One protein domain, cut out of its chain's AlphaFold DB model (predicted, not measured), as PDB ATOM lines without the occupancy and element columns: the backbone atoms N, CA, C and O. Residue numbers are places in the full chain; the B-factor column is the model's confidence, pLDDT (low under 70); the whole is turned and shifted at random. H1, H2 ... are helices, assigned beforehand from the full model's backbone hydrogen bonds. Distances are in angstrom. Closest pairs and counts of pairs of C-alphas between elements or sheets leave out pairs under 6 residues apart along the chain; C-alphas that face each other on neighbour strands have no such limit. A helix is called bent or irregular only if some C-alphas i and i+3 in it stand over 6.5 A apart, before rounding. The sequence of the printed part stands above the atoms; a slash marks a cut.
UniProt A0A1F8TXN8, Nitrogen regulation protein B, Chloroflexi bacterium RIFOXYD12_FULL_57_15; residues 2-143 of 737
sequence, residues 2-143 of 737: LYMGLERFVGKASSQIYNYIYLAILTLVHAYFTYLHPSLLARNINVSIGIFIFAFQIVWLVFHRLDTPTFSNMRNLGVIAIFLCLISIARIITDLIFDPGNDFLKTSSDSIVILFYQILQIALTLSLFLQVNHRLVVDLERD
ATOM      1  N   LEU A   2     -46.339  56.017 -42.888       65.81
ATOM      2  CA  LEU A   2     -45.164  55.883 -42.007       65.81
ATOM      3  C   LEU A   2     -43.912  55.326 -42.706       65.81
ATOM      4  O   LEU A   2     -42.829  55.843 -42.476       65.81
ATOM      5  N   TYR A   3     -44.054  54.360 -43.621       71.25
ATOM      6  CA  TYR A   3     -42.932  53.879 -44.443       71.25
ATOM      7  C   TYR A   3     -42.311  54.972 -45.324       71.25
ATOM      8  O   TYR A   3     -41.096  55.108 -45.362       71.25
ATOM      9  N   MET A   4     -43.128  55.816 -45.962       70.88
ATOM     10  CA  MET A   4     -42.622  56.957 -46.740       70.88
ATOM     11  C   MET A   4     -41.897  57.970 -45.841       70.88
ATOM     12  O   MET A   4     -40.899  58.565 -46.242       70.88
ATOM     13  N   GLY A   5     -42.383  58.144 -44.605       67.12
ATOM     14  CA  GLY A   5     -41.689  58.902 -43.563       67.12
ATOM     15  C   GLY A   5     -40.352  58.269 -43.171       67.12
ATOM     16  O   GLY A   5     -39.369  58.984 -43.009       67.12
ATOM     17  N   LEU A   6     -40.287  56.936 -43.100       69.56
ATOM     18  CA  LEU A   6     -39.075  56.175 -42.804       69.56
ATOM     19  C   LEU A   6     -38.044  56.239 -43.948       69.56
ATOM     20  O   LEU A   6     -36.860  56.416 -43.693       69.56
ATOM     21  N   GLU A   7     -38.452  56.164 -45.214       71.56
ATOM     22  CA  GLU A   7     -37.528  56.340 -46.347       71.56
ATOM     23  C   GLU A   7     -36.932  57.751 -46.399       71.56
ATOM     24  O   GLU A   7     -35.734  57.912 -46.655       71.56
ATOM     25  N   ARG A   8     -37.746  58.775 -46.100       68.56
ATOM     26  CA  ARG A   8     -37.257  60.150 -45.920       68.56
ATOM     27  C   ARG A   8     -36.327  60.263 -44.717       68.56
ATOM     28  O   ARG A   8     -35.279  60.890 -44.837       68.56
ATOM     29  N   PHE A   9     -36.660  59.609 -43.603       65.75
ATOM     30  CA  PHE A   9     -35.794  59.506 -42.429       65.75
ATOM     31  C   PHE A   9     -34.433  58.922 -42.818       65.75
ATOM     32  O   PHE A   9     -33.412  59.467 -42.441       65.75
ATOM     33  N   VAL A  10     -34.345  57.889 -43.652       66.75
ATOM     34  CA  VAL A  10     -33.046  57.307 -44.047       66.75
ATOM     35  C   VAL A  10     -32.273  58.165 -45.072       66.75
ATOM     36  O   VAL A  10     -31.143  57.836 -45.419       66.75
ATOM     37  N   GLY A  11     -32.828  59.286 -45.551       63.97
ATOM     38  CA  GLY A  11     -32.172  60.150 -46.544       63.97
ATOM     39  C   GLY A  11     -32.043  59.506 -47.931       63.97
ATOM     40  O   GLY A  11     -31.322  60.007 -48.786       63.97
ATOM     41  N   LYS A  12     -32.745  58.391 -48.168       65.44
ATOM     42  CA  LYS A  12     -32.698  57.596 -49.405       65.44
ATOM     43  C   LYS A  12     -34.057  57.607 -50.102       65.44
ATOM     44  O   LYS A  12     -34.571  56.556 -50.481       65.44
ATOM     45  N   ALA A  13     -34.644  58.798 -50.229       64.81
ATOM     46  CA  ALA A  13     -35.964  58.986 -50.818       64.81
ATOM     47  C   ALA A  13     -35.991  58.484 -52.272       64.81
ATOM     48  O   ALA A  13     -35.257  58.975 -53.128       64.81
ATOM     49  N   SER A  14     -36.841  57.496 -52.538       68.25
ATOM     50  CA  SER A  14     -37.128  56.973 -53.873       68.25
ATOM     51  C   SER A  14     -38.473  57.520 -54.383       68.25
ATOM     52  O   SER A  14     -39.270  58.064 -53.608       68.25
ATOM     53  N   SER A  15     -38.744  57.413 -55.688       76.25
ATOM     54  CA  SER A  15     -40.058  57.770 -56.242       76.25
ATOM     55  C   SER A  15     -41.141  56.870 -55.648       76.25
ATOM     56  O   SER A  15     -41.120  55.667 -55.866       76.25
ATOM     57  N   GLN A  16     -42.119  57.442 -54.942       79.81
ATOM     58  CA  GLN A  16     -43.152  56.687 -54.211       79.81
ATOM     59  C   GLN A  16     -44.320  56.201 -55.078       79.81
ATOM     60  O   GLN A  16     -45.296  55.658 -54.560       79.81
ATOM     61  N   ILE A  17     -44.252  56.408 -56.393       80.19
ATOM     62  CA  ILE A  17     -45.357  56.135 -57.320       80.19
ATOM     63  C   ILE A  17     -45.800  54.666 -57.235       80.19
ATOM     64  O   ILE A  17     -46.996  54.393 -57.187       80.19
ATOM     65  N   TYR A  18     -44.855  53.730 -57.113       81.31
ATOM     66  CA  TYR A  18     -45.161  52.303 -56.976       81.31
ATOM     67  C   TYR A  18     -45.979  51.989 -55.712       81.31
ATOM     68  O   TYR A  18     -46.902  51.181 -55.771       81.31
ATOM     69  N   ASN A  19     -45.707  52.665 -54.590       81.00
ATOM     70  CA  ASN A  19     -46.439  52.478 -53.335       81.00
ATOM     71  C   ASN A  19     -47.876  53.016 -53.417       81.00
ATOM     72  O   ASN A  19     -48.791  52.399 -52.874       81.00
ATOM     73  N   TYR A  20     -48.092  54.139 -54.111       82.81
ATOM     74  CA  TYR A  20     -49.437  54.674 -54.347       82.81
ATOM     75  C   TYR A  20     -50.255  53.785 -55.287       82.81
ATOM     76  O   TYR A  20     -51.420  53.514 -55.000       82.81
ATOM     77  N   ILE A  21     -49.640  53.289 -56.367       85.94
ATOM     78  CA  ILE A  21     -50.273  52.331 -57.285       85.94
ATOM     79  C   ILE A  21     -50.643  51.051 -56.531       85.94
ATOM     80  O   ILE A  21     -51.775  50.584 -56.628       85.94
ATOM     81  N   TYR A  22     -49.718  50.514 -55.734       84.69
ATOM     82  CA  TYR A  22     -49.961  49.318 -54.936       84.69
ATOM     83  C   TYR A  22     -51.119  49.503 -53.947       84.69
ATOM     84  O   TYR A  22     -52.006  48.655 -53.880       84.69
ATOM     85  N   LEU A  23     -51.160  50.628 -53.222       83.56
ATOM     86  CA  LEU A  23     -52.261  50.940 -52.310       83.56
ATOM     87  C   LEU A  23     -53.599  51.022 -53.055       83.56
ATOM     88  O   LEU A  23     -54.580  50.445 -52.596       83.56
ATOM     89  N   ALA A  24     -53.630  51.689 -54.212       87.19
ATOM     90  CA  ALA A  24     -54.835  51.793 -55.027       87.19
ATOM     91  C   ALA A  24     -55.345  50.411 -55.469       87.19
ATOM     92  O   ALA A  24     -56.534  50.130 -55.325       87.19
ATOM     93  N   ILE A  25     -54.448  49.527 -55.927       88.88
ATOM     94  CA  ILE A  25     -54.783  48.141 -56.286       88.88
ATOM     95  C   ILE A  25     -55.334  47.394 -55.069       88.88
ATOM     96  O   ILE A  25     -56.417  46.819 -55.146       88.88
ATOM     97  N   LEU A  26     -54.633  47.441 -53.934       88.31
ATOM     98  CA  LEU A  26     -55.033  46.754 -52.706       88.31
ATOM     99  C   LEU A  26     -56.431  47.190 -52.248       88.31
ATOM    100  O   LEU A  26     -57.264  46.347 -51.910       88.31
ATOM    101  N   THR A  27     -56.699  48.500 -52.254       86.88
ATOM    102  CA  THR A  27     -57.991  49.076 -51.864       86.88
ATOM    103  C   THR A  27     -59.093  48.697 -52.842       86.88
ATOM    104  O   THR A  27     -60.183  48.342 -52.401       86.88
ATOM    105  N   LEU A  28     -58.824  48.716 -54.148       90.81
ATOM    106  CA  LEU A  28     -59.805  48.356 -55.169       90.81
ATOM    107  C   LEU A  28     -60.171  46.870 -55.092       90.81
ATOM    108  O   LEU A  28     -61.353  46.531 -55.089       90.81
ATOM    109  N   VAL A  29     -59.178  45.991 -54.926       90.00
ATOM    110  CA  VAL A  29     -59.385  44.551 -54.700       90.00
ATOM    111  C   VAL A  29     -60.151  44.312 -53.396       90.00
ATOM    112  O   VAL A  29     -61.086  43.512 -53.360       90.00
ATOM    113  N   HIS A  30     -59.818  45.038 -52.323       89.00
ATOM    114  CA  HIS A  30     -60.541  44.921 -51.057       89.00
ATOM    115  C   HIS A  30     -62.001  45.364 -51.198       89.00
ATOM    116  O   HIS A  30     -62.898  44.661 -50.736       89.00
ATOM    117  N   ALA A  31     -62.253  46.501 -51.853       85.94
ATOM    118  CA  ALA A  31     -63.593  47.023 -52.096       85.94
ATOM    119  C   ALA A  31     -64.416  46.064 -52.967       85.94
ATOM    120  O   ALA A  31     -65.573  45.795 -52.649       85.94
ATOM    121  N   TYR A  32     -63.807  45.479 -54.001       91.25
ATOM    122  CA  TYR A  32     -64.439  44.471 -54.845       91.25
ATOM    123  C   TYR A  32     -64.942  43.275 -54.026       91.25
ATOM    124  O   TYR A  32     -66.135  42.970 -54.054       91.25
ATOM    125  N   PHE A  33     -64.080  42.662 -53.209       86.56
ATOM    126  CA  PHE A  33     -64.472  41.524 -52.367       86.56
ATOM    127  C   PHE A  33     -65.305  41.901 -51.136       86.56
ATOM    128  O   PHE A  33     -65.748  41.018 -50.406       86.56
ATOM    129  N   THR A  34     -65.510  43.194 -50.880       81.75
ATOM    130  CA  THR A  34     -66.379  43.683 -49.798       81.75
ATOM    131  C   THR A  34     -67.787  43.980 -50.302       81.75
ATOM    132  O   THR A  34     -68.751  43.597 -49.649       81.75
ATOM    133  N   TYR A  35     -67.909  44.646 -51.453       88.12
ATOM    134  CA  TYR A  35     -69.177  45.208 -51.928       88.12
ATOM    135  C   TYR A  35     -69.744  44.504 -53.161       88.12
ATOM    136  O   TYR A  35     -70.959  44.398 -53.282       88.12
ATOM    137  N   LEU A  36     -68.889  44.042 -54.079       87.44
ATOM    138  CA  LEU A  36     -69.319  43.492 -55.370       87.44
ATOM    139  C   LEU A  36     -69.407  41.964 -55.343       87.44
ATOM    140  O   LEU A  36     -70.368  41.399 -55.853       87.44
ATOM    141  N   HIS A  37     -68.429  41.298 -54.727       87.56
ATOM    142  CA  HIS A  37     -68.400  39.842 -54.593       87.56
ATOM    143  C   HIS A  37     -67.936  39.435 -53.183       87.56
ATOM    144  O   HIS A  37     -66.764  39.082 -53.005       87.56
ATOM    145  N   PRO A  38     -68.820  39.512 -52.165       85.62
ATOM    146  CA  PRO A  38     -68.470  39.279 -50.767       85.62
ATOM    147  C   PRO A  38     -67.741  37.949 -50.550       85.62
ATOM    148  O   PRO A  38     -68.315  36.876 -50.707       85.62
ATOM    149  N   SER A  39     -66.462  38.022 -50.186       83.38
ATOM    150  CA  SER A  39     -65.648  36.855 -49.838       83.38
ATOM    151  C   SER A  39     -64.747  37.207 -48.662       83.38
ATOM    152  O   SER A  39     -63.822  38.014 -48.790       83.38
ATOM    153  N   LEU A  40     -65.024  36.615 -47.498       77.38
ATOM    154  CA  LEU A  40     -64.202  36.806 -46.298       77.38
ATOM    155  C   LEU A  40     -62.782  36.278 -46.513       77.38
ATOM    156  O   LEU A  40     -61.820  36.967 -46.178       77.38
ATOM    157  N   LEU A  41     -62.660  35.117 -47.160       79.88
ATOM    158  CA  LEU A  41     -61.386  34.513 -47.535       79.88
ATOM    159  C   LEU A  41     -60.535  35.459 -48.397       79.88
ATOM    160  O   LEU A  41     -59.410  35.802 -48.030       79.88
ATOM    161  N   ALA A  42     -61.088  35.954 -49.508       81.62
ATOM    162  CA  ALA A  42     -60.350  36.835 -50.411       81.62
ATOM    163  C   ALA A  42     -59.975  38.172 -49.748       81.62
ATOM    164  O   ALA A  42     -58.894  38.711 -49.994       81.62
ATOM    165  N   ARG A  43     -60.826  38.700 -48.856       82.19
ATOM    166  CA  ARG A  43     -60.521  39.907 -48.073       82.19
ATOM    167  C   ARG A  43     -59.377  39.682 -47.086       82.19
ATOM    168  O   ARG A  43     -58.486  40.529 -47.025       82.19
ATOM    169  N   ASN A  44     -59.386  38.573 -46.348       80.94
ATOM    170  CA  ASN A  44     -58.342  38.240 -45.374       80.94
ATOM    171  C   ASN A  44     -56.986  38.016 -46.052       80.94
ATOM    172  O   ASN A  44     -55.977  38.569 -45.603       80.94
ATOM    173  N   ILE A  45     -56.976  37.299 -47.180       83.75
ATOM    174  CA  ILE A  45     -55.775  37.100 -47.995       83.75
ATOM    175  C   ILE A  45     -55.258  38.445 -48.516       83.75
ATOM    176  O   ILE A  45     -54.080  38.753 -48.342       83.75
ATOM    177  N   ASN A  46     -56.126  39.290 -49.087       85.81
ATOM    178  CA  ASN A  46     -55.719  40.596 -49.613       85.81
ATOM    179  C   ASN A  46     -55.110  41.495 -48.519       85.81
ATOM    180  O   ASN A  46     -54.063  42.103 -48.728       85.81
ATOM    181  N   VAL A  47     -55.705  41.539 -47.322       83.50
ATOM    182  CA  VAL A  47     -55.150  42.297 -46.182       83.50
ATOM    183  C   VAL A  47     -53.790  41.739 -45.746       83.50
ATOM    184  O   VAL A  47     -52.858  42.513 -45.521       83.50
ATOM    185  N   SER A  48     -53.652  40.413 -45.677       84.00
ATOM    186  CA  SER A  48     -52.401  39.752 -45.281       84.00
ATOM    187  C   SER A  48     -51.273  39.996 -46.291       84.00
ATOM    188  O   SER A  48     -50.142  40.265 -45.888       84.00
ATOM    189  N   ILE A  49     -51.577  40.004 -47.594       86.62
ATOM    190  CA  ILE A  49     -50.636  40.391 -48.663       86.62
ATOM    191  C   ILE A  49     -50.223  41.862 -48.511       86.62
ATOM    192  O   ILE A  49     -49.035  42.189 -48.572       86.62
ATOM    193  N   GLY A  50     -51.193  42.745 -48.244       84.12
ATOM    194  CA  GLY A  50     -50.981  44.160 -47.934       84.12
ATOM    195  C   GLY A  50     -49.920  44.381 -46.858       84.12
ATOM    196  O   GLY A  50     -48.953  45.120 -47.061       84.12
ATOM    197  N   ILE A  51     -50.096  43.705 -45.725       84.19
ATOM    198  CA  ILE A  51     -49.228  43.845 -44.555       84.19
ATOM    199  C   ILE A  51     -47.882  43.154 -44.769       84.19
ATOM    200  O   ILE A  51     -46.861  43.719 -44.382       84.19
ATOM    201  N   PHE A  52     -47.853  41.997 -45.438       88.25
ATOM    202  CA  PHE A  52     -46.609  41.321 -45.802       88.25
ATOM    203  C   PHE A  52     -45.700  42.225 -46.637       88.25
ATOM    204  O   PHE A  52     -44.543  42.429 -46.280       88.25
ATOM    205  N   ILE A  53     -46.225  42.810 -47.719       86.50
ATOM    206  CA  ILE A  53     -45.435  43.666 -48.615       86.50
ATOM    207  C   ILE A  53     -44.896  44.886 -47.859       86.50
ATOM    208  O   ILE A  53     -43.718  45.217 -47.983       86.50
ATOM    209  N   PHE A  54     -45.720  45.513 -47.019       83.94
ATOM    210  CA  PHE A  54     -45.300  46.653 -46.206       83.94
ATOM    211  C   PHE A  54     -44.217  46.290 -45.176       83.94
ATOM    212  O   PHE A  54     -43.206  46.983 -45.054       83.94
ATOM    213  N   ALA A  55     -44.406  45.193 -44.442       84.75
ATOM    214  CA  ALA A  55     -43.435  44.717 -43.466       84.75
ATOM    215  C   ALA A  55     -42.114  44.331 -44.151       84.75
ATOM    216  O   ALA A  55     -41.042  44.722 -43.690       84.75
ATOM    217  N   PHE A  56     -42.181  43.670 -45.308       88.44
ATOM    218  CA  PHE A  56     -41.011  43.299 -46.098       88.44
ATOM    219  C   PHE A  56     -40.227  44.524 -46.575       88.44
ATOM    220  O   PHE A  56     -39.001  44.555 -46.468       88.44
ATOM    221  N   GLN A  57     -40.917  45.569 -47.034       86.00
ATOM    222  CA  GLN A  57     -40.286  46.834 -47.406       86.00
ATOM    223  C   GLN A  57     -39.531  47.480 -46.228       86.00
ATOM    224  O   GLN A  57     -38.440  48.017 -46.432       86.00
ATOM    225  N   ILE A  58     -40.063  47.404 -45.000       84.06
ATOM    226  CA  ILE A  58     -39.374  47.880 -43.784       84.06
ATOM    227  C   ILE A  58     -38.138  47.028 -43.488       84.06
ATOM    228  O   ILE A  58     -37.072  47.586 -43.236       84.06
ATOM    229  N   VAL A  59     -38.254  45.697 -43.552       87.00
ATOM    230  CA  VAL A  59     -37.114  44.783 -43.366       87.00
ATOM    231  C   VAL A  59     -36.011  45.111 -44.368       87.00
ATOM    232  O   VAL A  59     -34.863  45.321 -43.982       87.00
ATOM    233  N   TRP A  60     -36.355  45.238 -45.646       86.38
ATOM    234  CA  TRP A  60     -35.390  45.578 -46.682       86.38
ATOM    235  C   TRP A  60     -34.709  46.927 -46.418       86.38
ATOM    236  O   TRP A  60     -33.483  47.030 -46.484       86.38
ATOM    237  N   LEU A  61     -35.479  47.954 -46.044       82.88
ATOM    238  CA  LEU A  61     -34.928  49.271 -45.733       82.88
ATOM    239  C   LEU A  61     -33.948  49.210 -44.551       82.88
ATOM    240  O   LEU A  61     -32.853  49.765 -44.634       82.88
ATOM    241  N   VAL A  62     -34.325  48.521 -43.470       81.38
ATOM    242  CA  VAL A  62     -33.513  48.423 -42.251       81.38
ATOM    243  C   VAL A  62     -32.230  47.635 -42.503       81.38
ATOM    244  O   VAL A  62     -31.157  48.093 -42.128       81.38
ATOM    245  N   PHE A  63     -32.309  46.480 -43.165       81.06
ATOM    246  CA  PHE A  63     -31.170  45.566 -43.292       81.06
ATOM    247  C   PHE A  63     -30.256  45.841 -44.489       81.06
ATOM    248  O   PHE A  63     -29.119  45.381 -44.476       81.06
ATOM    249  N   HIS A  64     -30.722  46.521 -45.540       79.69
ATOM    250  CA  HIS A  64     -29.907  46.759 -46.744       79.69
ATOM    251  C   HIS A  64     -29.603  48.231 -47.010       79.69
ATOM    252  O   HIS A  64     -28.697  48.532 -47.786       79.69
ATOM    253  N   ARG A  65     -30.344  49.169 -46.405       76.62
ATOM    254  CA  ARG A  65     -30.186  50.600 -46.693       76.62
ATOM    255  C   ARG A  65     -29.729  51.456 -45.516       76.62
ATOM    256  O   ARG A  65     -29.504  52.642 -45.749       76.62
ATOM    257  N   LEU A  66     -29.533  50.912 -44.317       75.25
ATOM    258  CA  LEU A  66     -29.024  51.673 -43.171       75.25
ATOM    259  C   LEU A  66     -27.516  51.537 -42.982       75.25
ATOM    260  O   LEU A  66     -26.962  50.453 -43.135       75.25
ATOM    261  N   ASP A  67     -26.888  52.630 -42.555       72.06
ATOM    262  CA  ASP A  67     -25.507  52.623 -42.079       72.06
ATOM    263  C   ASP A  67     -25.445  52.028 -40.656       72.06
ATOM    264  O   ASP A  67     -26.414  52.092 -39.887       72.06
ATOM    265  N   THR A  68     -24.298  51.458 -40.276       68.31
ATOM    266  CA  THR A  68     -24.070  50.704 -39.024       68.31
ATOM    267  C   THR A  68     -24.616  51.355 -37.738       68.31
ATOM    268  O   THR A  68     -25.262  50.652 -36.955       68.31
ATOM    269  N   PRO A  69     -24.425  52.667 -37.481       67.88
ATOM    270  CA  PRO A  69     -24.953  53.295 -36.266       67.88
ATOM    271  C   PRO A  69     -26.481  53.446 -36.286       67.88
ATOM    272  O   PRO A  69     -27.137  53.274 -35.259       67.88
ATOM    273  N   THR A  70     -27.079  53.714 -37.448       68.50
ATOM    274  CA  THR A  70     -28.537  53.855 -37.590       68.50
ATOM    275  C   THR A  70     -29.240  52.499 -37.521       68.50
ATOM    276  O   THR A  70     -30.341  52.403 -36.977       68.50
ATOM    277  N   PHE A  71     -28.587  51.439 -38.007       74.00
ATOM    278  CA  PHE A  71     -29.072  50.062 -37.914       74.00
ATOM    279  C   PHE A  71     -29.285  49.612 -36.464       74.00
ATOM    280  O   PHE A  71     -30.333  49.048 -36.153       74.00
ATOM    281  N   SER A  72     -28.348  49.917 -35.554       73.69
ATOM    282  CA  SER A  72     -28.466  49.561 -34.128       73.69
ATOM    283  C   SER A  72     -29.761  50.101 -33.500       73.69
ATOM    284  O   SER A  72     -30.489  49.369 -32.830       73.69
ATOM    285  N   ASN A  73     -30.109  51.352 -33.818       72.31
ATOM    286  CA  ASN A  73     -31.312  52.018 -33.311       72.31
ATOM    287  C   ASN A  73     -32.611  51.539 -33.986       72.31
ATOM    288  O   ASN A  73     -33.693  51.731 -33.436       72.31
ATOM    289  N   MET A  74     -32.534  50.936 -35.175       76.62
ATOM    290  CA  MET A  74     -33.689  50.435 -35.944       76.62
ATOM    291  C   MET A  74     -33.843  48.907 -35.855       76.62
ATOM    292  O   MET A  74     -34.786  48.342 -36.409       76.62
ATOM    293  N   ARG A  75     -32.937  48.212 -35.156       79.31
ATOM    294  CA  ARG A  75     -32.881  46.743 -35.115       79.31
ATOM    295  C   ARG A  75     -34.180  46.121 -34.610       79.31
ATOM    296  O   ARG A  75     -34.686  45.184 -35.219       79.31
ATOM    297  N   ASN A  76     -34.745  46.662 -33.531       80.44
ATOM    298  CA  ASN A  76     -35.984  46.145 -32.942       80.44
ATOM    299  C   ASN A  76     -37.177  46.319 -33.894       80.44
ATOM    300  O   ASN A  76     -38.000  45.413 -34.014       80.44
ATOM    301  N   LEU A  77     -37.227  47.438 -34.624       81.00
ATOM    302  CA  LEU A  77     -38.232  47.689 -35.656       81.00
ATOM    303  C   LEU A  77     -38.112  46.677 -36.807       81.00
ATOM    304  O   LEU A  77     -39.117  46.118 -37.243       81.00
ATOM    305  N   GLY A  78     -36.885  46.393 -37.256       81.75
ATOM    306  CA  GLY A  78     -36.613  45.363 -38.259       81.75
ATOM    307  C   GLY A  78     -37.057  43.969 -37.807       81.75
ATOM    308  O   GLY A  78     -37.687  43.249 -38.576       81.75
ATOM    309  N   VAL A  79     -36.801  43.605 -36.547       82.94
ATOM    310  CA  VAL A  79     -37.237  42.321 -35.967       82.94
ATOM    311  C   VAL A  79     -38.765  42.225 -35.900       82.94
ATOM    312  O   VAL A  79     -39.323  41.218 -36.333       82.94
ATOM    313  N   ILE A  80     -39.461  43.270 -35.435       82.38
ATOM    314  CA  ILE A  80     -40.936  43.313 -35.415       82.38
ATOM    315  C   ILE A  80     -41.503  43.147 -36.835       82.38
ATOM    316  O   ILE A  80     -42.458  42.395 -37.038       82.38
ATOM    317  N   ALA A  81     -40.897  43.800 -37.831       83.75
ATOM    318  CA  ALA A  81     -41.303  43.670 -39.226       83.75
ATOM    319  C   ALA A  81     -41.075  42.246 -39.779       83.75
ATOM    320  O   ALA A  81     -41.941  41.729 -40.481       83.75
ATOM    321  N   ILE A  82     -39.982  41.564 -39.408       86.69
ATOM    322  CA  ILE A  82     -39.756  40.148 -39.762       86.69
ATOM    323  C   ILE A  82     -40.868  39.258 -39.193       86.69
ATOM    324  O   ILE A  82     -41.422  38.433 -39.920       86.69
ATOM    325  N   PHE A  83     -41.235  39.440 -37.920       84.81
ATOM    326  CA  PHE A  83     -42.335  38.682 -37.320       84.81
ATOM    327  C   PHE A  83     -43.665  38.934 -38.041       84.81
ATOM    328  O   PHE A  83     -44.393  37.982 -38.315       84.81
ATOM    329  N   LEU A  84     -43.959  40.180 -38.430       83.25
ATOM    330  CA  LEU A  84     -45.151  40.500 -39.227       83.25
ATOM    331  C   LEU A  84     -45.144  39.826 -40.602       83.25
ATOM    332  O   LEU A  84     -46.196  39.357 -41.039       83.25
ATOM    333  N   CYS A  85     -43.988  39.731 -41.266       87.19
ATOM    334  CA  CYS A  85     -43.855  38.979 -42.514       87.19
ATOM    335  C   CYS A  85     -44.191  37.498 -42.311       87.19
ATOM    336  O   CYS A  85     -45.027  36.955 -43.032       87.19
ATOM    337  N   LEU A  86     -43.574  36.858 -41.312       87.19
ATOM    338  CA  LEU A  86     -43.770  35.436 -41.018       87.19
ATOM    339  C   LEU A  86     -45.225  35.120 -40.665       87.19
ATOM    340  O   LEU A  86     -45.791  34.163 -41.186       87.19
ATOM    341  N   ILE A  87     -45.850  35.951 -39.829       82.56
ATOM    342  CA  ILE A  87     -47.248  35.768 -39.432       82.56
ATOM    343  C   ILE A  87     -48.189  36.011 -40.614       82.56
ATOM    344  O   ILE A  87     -49.161  35.281 -40.770       82.56
ATOM    345  N   SER A  88     -47.904  36.993 -41.475       83.38
ATOM    346  CA  SER A  88     -48.727  37.243 -42.665       83.38
ATOM    347  C   SER A  88     -48.650  36.081 -43.661       83.38
ATOM    348  O   SER A  88     -49.677  35.695 -44.210       83.38
ATOM    349  N   ILE A  89     -47.472  35.469 -43.840       86.44
ATOM    350  CA  ILE A  89     -47.319  34.238 -44.635       86.44
ATOM    351  C   ILE A  89     -48.108  33.090 -44.002       86.44
ATOM    352  O   ILE A  89     -48.890  32.440 -44.693       86.44
ATOM    353  N   ALA A  90     -47.927  32.856 -42.698       82.25
ATOM    354  CA  ALA A  90     -48.637  31.800 -41.982       82.25
ATOM    355  C   ALA A  90     -50.153  31.962 -42.127       82.25
ATOM    356  O   ALA A  90     -50.839  30.997 -42.436       82.25
ATOM    357  N   ARG A  91     -50.659  33.194 -42.014       79.06
ATOM    358  CA  ARG A  91     -52.078  33.512 -42.169       79.06
ATOM    359  C   ARG A  91     -52.602  33.244 -43.577       79.06
ATOM    360  O   ARG A  91     -53.645  32.622 -43.702       79.06
ATOM    361  N   ILE A  92     -51.871  33.646 -44.621       84.19
ATOM    362  CA  ILE A  92     -52.246  33.337 -46.012       84.19
ATOM    363  C   ILE A  92     -52.354  31.819 -46.208       84.19
ATOM    364  O   ILE A  92     -53.313  31.349 -46.811       84.19
ATOM    365  N   ILE A  93     -51.396  31.052 -45.674       81.88
ATOM    366  CA  ILE A  93     -51.395  29.585 -45.747       81.88
ATOM    367  C   ILE A  93     -52.582  28.997 -44.974       81.88
ATOM    368  O   ILE A  93     -53.278  28.133 -45.499       81.88
ATOM    369  N   THR A  94     -52.835  29.462 -43.748       77.88
ATOM    370  CA  THR A  94     -53.960  28.999 -42.927       77.88
ATOM    371  C   THR A  94     -55.296  29.291 -43.602       77.88
ATOM    372  O   THR A  94     -56.091  28.371 -43.736       77.88
ATOM    373  N   ASP A  95     -55.505  30.514 -44.092       77.81
ATOM    374  CA  ASP A  95     -56.732  30.918 -44.787       77.81
ATOM    375  C   ASP A  95     -56.946  30.096 -46.082       77.81
ATOM    376  O   ASP A  95     -58.075  29.789 -46.444       77.81
ATOM    377  N   LEU A  96     -55.874  29.691 -46.780       80.62
ATOM    378  CA  LEU A  96     -55.952  28.832 -47.976       80.62
ATOM    379  C   LEU A  96     -56.270  27.359 -47.667       80.62
ATOM    380  O   LEU A  96     -56.852  26.677 -48.509       80.62
ATOM    381  N   ILE A  97     -55.836  26.852 -46.510       77.69
ATOM    382  CA  ILE A  97     -56.010  25.445 -46.107       77.69
ATOM    383  C   ILE A  97     -57.342  25.238 -45.378       77.69
ATOM    384  O   ILE A  97     -57.985  24.201 -45.548       77.69
ATOM    385  N   PHE A  98     -57.748  26.208 -44.563       72.19
ATOM    386  CA  PHE A  98     -58.951  26.161 -43.746       72.19
ATOM    387  C   PHE A  98     -59.937  27.211 -44.262       72.19
ATOM    388  O   PHE A  98     -59.704  28.405 -44.104       72.19
ATOM    389  N   ASP A  99     -61.039  26.766 -44.878       62.75
ATOM    390  CA  ASP A  99     -62.099  27.671 -45.336       62.75
ATOM    391  C   ASP A  99     -62.691  28.408 -44.121       62.75
ATOM    392  O   ASP A  99     -63.183  27.744 -43.196       62.75
ATOM    393  N   PRO A 100     -62.624  29.752 -44.057       59.62
ATOM    394  CA  PRO A 100     -63.206  30.505 -42.960       59.62
ATOM    395  C   PRO A 100     -64.728  30.387 -43.048       59.62
ATOM    396  O   PRO A 100     -65.397  31.180 -43.710       59.62
ATOM    397  N   GLY A 101     -65.290  29.374 -42.388       57.34
ATOM    398  CA  GLY A 101     -66.733  29.204 -42.275       57.34
ATOM    399  C   GLY A 101     -67.406  30.485 -41.767       57.34
ATOM    400  O   GLY A 101     -66.822  31.256 -41.008       57.34
ATOM    401  N   ASN A 102     -68.663  30.706 -42.165       53.44
ATOM    402  CA  ASN A 102     -69.434  31.930 -41.881       53.44
ATOM    403  C   ASN A 102     -69.627  32.277 -40.383       53.44
ATOM    404  O   ASN A 102     -70.187  33.330 -40.081       53.44
ATOM    405  N   ASP A 103     -69.177  31.438 -39.446       53.66
ATOM    406  CA  ASP A 103     -69.288  31.655 -37.999       53.66
ATOM    407  C   ASP A 103     -67.951  32.158 -37.415       53.66
ATOM    408  O   ASP A 103     -67.178  31.416 -36.809       53.66
ATOM    409  N   PHE A 104     -67.715  33.467 -37.541       51.12
ATOM    410  CA  PHE A 104     -66.545  34.204 -37.022       51.12
ATOM    411  C   PHE A 104     -66.306  34.050 -35.498       51.12
ATOM    412  O   PHE A 104     -65.262  34.446 -34.987       51.12
ATOM    413  N   LEU A 105     -67.269  33.498 -34.752       50.78
ATOM    414  CA  LEU A 105     -67.284  33.459 -33.284       50.78
ATOM    415  C   LEU A 105     -67.022  32.071 -32.663       50.78
ATOM    416  O   LEU A 105     -66.985  31.978 -31.436       50.78
ATOM    417  N   LYS A 106     -66.851  30.990 -33.443       49.97
ATOM    418  CA  LYS A 106     -66.802  29.613 -32.890       49.97
ATOM    419  C   LYS A 106     -65.417  28.979 -32.710       49.97
ATOM    420  O   LYS A 106     -65.339  27.926 -32.080       49.97
ATOM    421  N   THR A 107     -64.331  29.611 -33.145       55.25
ATOM    422  CA  THR A 107     -62.953  29.146 -32.898       55.25
ATOM    423  C   THR A 107     -62.205  30.133 -32.002       55.25
ATOM    424  O   THR A 107     -61.746  31.193 -32.425       55.25
ATOM    425  N   SER A 108     -62.059  29.783 -30.722       54.59
ATOM    426  CA  SER A 108     -61.330  30.579 -29.720       54.59
ATOM    427  C   SER A 108     -59.849  30.803 -30.068       54.59
ATOM    428  O   SER A 108     -59.254  31.773 -29.602       54.59
ATOM    429  N   SER A 109     -59.262  29.962 -30.925       59.28
ATOM    430  CA  SER A 109     -57.890  30.096 -31.433       59.28
ATOM    431  C   SER A 109     -57.709  31.255 -32.419       59.28
ATOM    432  O   SER A 109     -56.701  31.960 -32.344       59.28
ATOM    433  N   ASP A 110     -58.678  31.511 -33.302       60.62
ATOM    434  CA  ASP A 110     -58.530  32.503 -34.381       60.62
ATOM    435  C   ASP A 110     -58.605  33.934 -33.847       60.62
ATOM    436  O   ASP A 110     -57.874  34.824 -34.286       60.62
ATOM    437  N   SER A 111     -59.419  34.141 -32.810       62.53
ATOM    438  CA  SER A 111     -59.515  35.424 -32.107       62.53
ATOM    439  C   SER A 111     -58.193  35.816 -31.433       62.53
ATOM    440  O   SER A 111     -57.817  36.989 -31.456       62.53
ATOM    441  N   ILE A 112     -57.446  34.848 -30.883       68.06
ATOM    442  CA  ILE A 112     -56.137  35.087 -30.250       68.06
ATOM    443  C   ILE A 112     -55.096  35.487 -31.300       68.06
ATOM    444  O   ILE A 112     -54.327  36.423 -31.081       68.06
ATOM    445  N   VAL A 113     -55.092  34.825 -32.460       66.88
ATOM    446  CA  VAL A 113     -54.172  35.139 -33.564       66.88
ATOM    447  C   VAL A 113     -54.463  36.524 -34.146       66.88
ATOM    448  O   VAL A 113     -53.533  37.300 -34.372       66.88
ATOM    449  N   ILE A 114     -55.739  36.883 -34.325       68.12
ATOM    450  CA  ILE A 114     -56.145  38.222 -34.780       68.12
ATOM    451  C   ILE A 114     -55.727  39.295 -33.767       68.12
ATOM    452  O   ILE A 114     -55.179  40.323 -34.166       68.12
ATOM    453  N   LEU A 115     -55.934  39.056 -32.469       70.56
ATOM    454  CA  LEU A 115     -55.526  39.985 -31.416       70.56
ATOM    455  C   LEU A 115     -54.001  40.166 -31.397       70.56
ATOM    456  O   LEU A 115     -53.514  41.293 -31.358       70.56
ATOM    457  N   PHE A 116     -53.238  39.073 -31.495       72.12
ATOM    458  CA  PHE A 116     -51.777  39.120 -31.561       72.12
ATOM    459  C   PHE A 116     -51.286  39.901 -32.788       72.12
ATOM    460  O   PHE A 116     -50.370  40.719 -32.693       72.12
ATOM    461  N   TYR A 117     -51.949  39.714 -33.929       69.06
ATOM    462  CA  TYR A 117     -51.669  40.442 -35.160       69.06
ATOM    463  C   TYR A 117     -51.937  41.947 -35.028       69.06
ATOM    464  O   TYR A 117     -51.100  42.763 -35.419       69.06
ATOM    465  N   GLN A 118     -53.066  42.325 -34.421       72.81
ATOM    466  CA  GLN A 118     -53.397  43.723 -34.133       72.81
ATOM    467  C   GLN A 118     -52.393  44.351 -33.160       72.81
ATOM    468  O   GLN A 118     -51.928  45.464 -33.402       72.81
ATOM    469  N   ILE A 119     -51.998  43.630 -32.106       76.94
ATOM    470  CA  ILE A 119     -50.980  44.081 -31.147       76.94
ATOM    471  C   ILE A 119     -49.649  44.338 -31.859       76.94
ATOM    472  O   ILE A 119     -49.037  45.386 -31.658       76.94
ATOM    473  N   LEU A 120     -49.215  43.425 -32.730       73.75
ATOM    474  CA  LEU A 120     -47.951  43.560 -33.447       73.75
ATOM    475  C   LEU A 120     -47.986  44.712 -34.465       73.75
ATOM    476  O   LEU A 120     -47.008  45.449 -34.603       73.75
ATOM    477  N   GLN A 121     -49.124  44.929 -35.130       73.38
ATOM    478  CA  GLN A 121     -49.327  46.066 -36.029       73.38
ATOM    479  C   GLN A 121     -49.324  47.405 -35.275       73.38
ATOM    480  O   GLN A 121     -48.702  48.368 -35.735       73.38
ATOM    481  N   ILE A 122     -49.973  47.477 -34.109       77.31
ATOM    482  CA  ILE A 122     -49.948  48.658 -33.233       77.31
ATOM    483  C   ILE A 122     -48.517  48.919 -32.750       77.31
ATOM    484  O   ILE A 122     -48.044  50.052 -32.845       77.31
ATOM    485  N   ALA A 123     -47.797  47.880 -32.317       75.31
ATOM    486  CA  ALA A 123     -46.410  47.983 -31.872       75.31
ATOM    487  C   ALA A 123     -45.479  48.500 -32.982       75.31
ATOM    488  O   ALA A 123     -44.688  49.414 -32.743       75.31
ATOM    489  N   LEU A 124     -45.607  47.983 -34.212       78.69
ATOM    490  CA  LEU A 124     -44.843  48.463 -35.367       78.69
ATOM    491  C   LEU A 124     -45.159  49.935 -35.680       78.69
ATOM    492  O   LEU A 124     -44.253  50.741 -35.892       78.69
ATOM    493  N   THR A 125     -46.444  50.294 -35.692       75.62
ATOM    494  CA  THR A 125     -46.914  51.657 -35.995       75.62
ATOM    495  C   THR A 125     -46.390  52.661 -34.968       75.62
ATOM    496  O   THR A 125     -45.862  53.710 -35.341       75.62
ATOM    497  N   LEU A 126     -46.474  52.318 -33.679       79.31
ATOM    498  CA  LEU A 126     -45.969  53.137 -32.581       79.31
ATOM    499  C   LEU A 126     -44.441  53.276 -32.642       79.31
ATOM    500  O   LEU A 126     -43.919  54.377 -32.489       79.31
ATOM    501  N   SER A 127     -43.728  52.182 -32.928       78.31
ATOM    502  CA  SER A 127     -42.268  52.192 -33.063       78.31
ATOM    503  C   SER A 127     -41.804  53.096 -34.213       78.31
ATOM    504  O   SER A 127     -40.906  53.912 -34.010       78.31
ATOM    505  N   LEU A 128     -42.453  53.024 -35.381       77.94
ATOM    506  CA  LEU A 128     -42.176  53.912 -36.520       77.94
ATOM    507  C   LEU A 128     -42.417  55.385 -36.177       77.94
ATOM    508  O   LEU A 128     -41.607  56.247 -36.516       77.94
ATOM    509  N   PHE A 129     -43.533  55.674 -35.508       77.81
ATOM    510  CA  PHE A 129     -43.903  57.033 -35.127       77.81
ATOM    511  C   PHE A 129     -42.899  57.650 -34.147       77.81
ATOM    512  O   PHE A 129     -42.439  58.774 -34.360       77.81
ATOM    513  N   LEU A 130     -42.510  56.909 -33.104       79.12
ATOM    514  CA  LEU A 130     -41.505  57.356 -32.136       79.12
ATOM    515  C   LEU A 130     -40.158  57.640 -32.811       79.12
ATOM    516  O   LEU A 130     -39.520  58.648 -32.512       79.12
ATOM    517  N   GLN A 131     -39.752  56.798 -33.762       76.25
ATOM    518  CA  GLN A 131     -38.470  56.935 -34.448       76.25
ATOM    519  C   GLN A 131     -38.410  58.180 -35.341       76.25
ATOM    520  O   GLN A 131     -37.434  58.928 -35.282       76.25
ATOM    521  N   VAL A 132     -39.462  58.446 -36.123       76.31
ATOM    522  CA  VAL A 132     -39.544  59.645 -36.976       76.31
ATOM    523  C   VAL A 132     -39.546  60.923 -36.133       76.31
ATOM    524  O   VAL A 132     -38.803  61.855 -36.442       76.31
ATOM    525  N   ASN A 133     -40.315  60.957 -35.040       74.81
ATOM    526  CA  ASN A 133     -40.371  62.126 -34.158       74.81
ATOM    527  C   ASN A 133     -39.050  62.390 -33.434       74.81
ATOM    528  O   ASN A 133     -38.619  63.536 -33.367       74.81
ATOM    529  N   HIS A 134     -38.377  61.347 -32.942       79.00
ATOM    530  CA  HIS A 134     -37.094  61.501 -32.254       79.00
ATOM    531  C   HIS A 134     -36.057  62.225 -33.129       79.00
ATOM    532  O   HIS A 134     -35.332  63.090 -32.648       79.00
ATOM    533  N   ARG A 135     -35.987  61.920 -34.430       72.62
ATOM    534  CA  ARG A 135     -35.040  62.601 -35.325       72.62
ATOM    535  C   ARG A 135     -35.433  64.034 -35.658       72.62
ATOM    536  O   ARG A 135     -34.546  64.873 -35.716       72.62
ATOM    537  N   LEU A 136     -36.723  64.318 -35.837       75.12
ATOM    538  CA  LEU A 136     -37.190  65.696 -36.033       75.12
ATOM    539  C   LEU A 136     -36.771  66.591 -34.862       75.12
ATOM    540  O   LEU A 136     -36.336  67.717 -35.082       75.12
ATOM    541  N   VAL A 137     -36.850  66.070 -33.634       79.38
ATOM    542  CA  VAL A 137     -36.381  66.776 -32.436       79.38
ATOM    543  C   VAL A 137     -34.869  66.997 -32.482       79.38
ATOM    544  O   VAL A 137     -34.431  68.127 -32.310       79.38
ATOM    545  N   VAL A 138     -34.075  65.966 -32.789       79.25
ATOM    546  CA  VAL A 138     -32.605  66.086 -32.871       79.25
ATOM    547  C   VAL A 138     -32.159  67.086 -33.946       79.25
ATOM    548  O   VAL A 138     -31.253  67.884 -33.707       79.25
ATOM    549  N   ASP A 139     -32.786  67.071 -35.125       77.38
ATOM    550  CA  ASP A 139     -32.450  67.995 -36.213       77.38
ATOM    551  C   ASP A 139     -32.822  69.445 -35.841       77.38
ATOM    552  O   ASP A 139     -32.037  70.364 -36.079       77.38
ATOM    553  N   LEU A 140     -33.969  69.644 -35.179       78.06
ATOM    554  CA  LEU A 140     -34.400  70.952 -34.678       78.06
ATOM    555  C   LEU A 140     -33.482  71.472 -33.560       78.06
ATOM    556  O   LEU A 140     -33.097  72.639 -33.568       78.06
ATOM    557  N   GLU A 141     -33.095  70.617 -32.611       80.38
ATOM    558  CA  GLU A 141     -32.147  70.966 -31.547       80.38
ATOM    559  C   GLU A 141     -30.791  71.382 -32.119       80.38
ATOM    560  O   GLU A 141     -30.180  72.341 -31.636       80.38
ATOM    561  N   ARG A 142     -30.331  70.695 -33.171       78.88
ATOM    562  CA  ARG A 142     -29.077  71.014 -33.856       78.88
ATOM    563  C   ARG A 142     -29.144  72.359 -34.578       78.88
ATOM    564  O   ARG A 142     -28.199  73.138 -34.459       78.88
ATOM    565  N   ASP A 143     -30.241  72.646 -35.275       80.62
ATOM    566  CA  ASP A 143     -30.452  73.924 -35.968       80.62
ATOM    567  C   ASP A 143     -30.539  75.101 -34.979       80.62
ATOM    568  O   ASP A 143     -29.819  76.094 -35.106       80.62
TER     569      ASP A 143
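What this domain is: This is residues 2 to 143 of the 737 residues of the protein "Nitrogen regulation protein B" of Chloroflexi bacterium RIFOXYD12_FULL_57_15 (UniProt A0A1F8TXN8). Four long helices, H2, H3, H4 and H5, stand side by side in an open, curved row, each running opposite ways to the one before, and the short H1 packs on H5 with its neighbour H3 close by. The last helix, H5, is the longest, and its residues 137 to 143 stick out beyond the rest. The printed part has 142 residues with five named helices, H1 to H5 in that order, and no named strand; its class is all helix. It is only just loose, close to compact, with a radius of gyration of the C-alphas of 17.5 A, and its elongated outline spans 57 by 32 by 24 A.

How they stand to each other: Begin with H1, residues 2 to 9, which only just touches H3, residues 40 to 65, with 3 pairs of C-alphas within 8 A, the closest those of Tyr 3 and Ile 58 at 7.0 A. H1 also touches H5, residues 108 to 143, where the closest C-alphas, of Leu 2 and Leu 128, are 6.6 A apart; they run the same way at a shallow tilt of 29 degrees. Go on to H2, residues 17 to 36, which is apart from H1 and forms a helical hairpin with H3: opposite ways, a shallow tilt of 15 degrees, closest C-alphas His 30 and Arg 43 at 5.8 A. H3 is the hub, touching three helices. With H4, residues 68 to 97, it makes the next hairpin, at a shallow tilt of 22 degrees; the closest C-alphas, of Ala 55 and Ala 81, are 4.9 A apart. H4 and H5 make the third, at 23 degrees, with the C-alphas of Ile 80 and Leu 124 closest at 6.5 A. H3 and H5 are apart. Every O i to N i+4 pair is within hydrogen-bond range in H1, H2 and H3; in H4 it is 23 of 26 and in H5 31 of 32.

Where its parts are: Find C-alpha 2 at (-45.164, 55.883, -42.007), where H1 begins; it spans 10.1 A to C-alpha 9. H2 spans 27.2 A and H3 36.7 A. H4 spans 41.3 A from C-alpha 68 at (-24.070, 50.704, -39.024); it is irregular, with C-alphas 73 and 76 7.5 A apart and a kink of 58 degrees near residue 75. H5 runs 53.6 A to C-alpha 143 at (-30.452, 73.924, -35.968).

The domain as a whole: The C-alphas farthest apart, of Gly 101 and Asp 143, are 57.9 A apart. The printed part has no cut and no long link. Mean pLDDT of the printed part is 77.1; look for values under 70 mainly at residues 8 to 14 and 99 to 114.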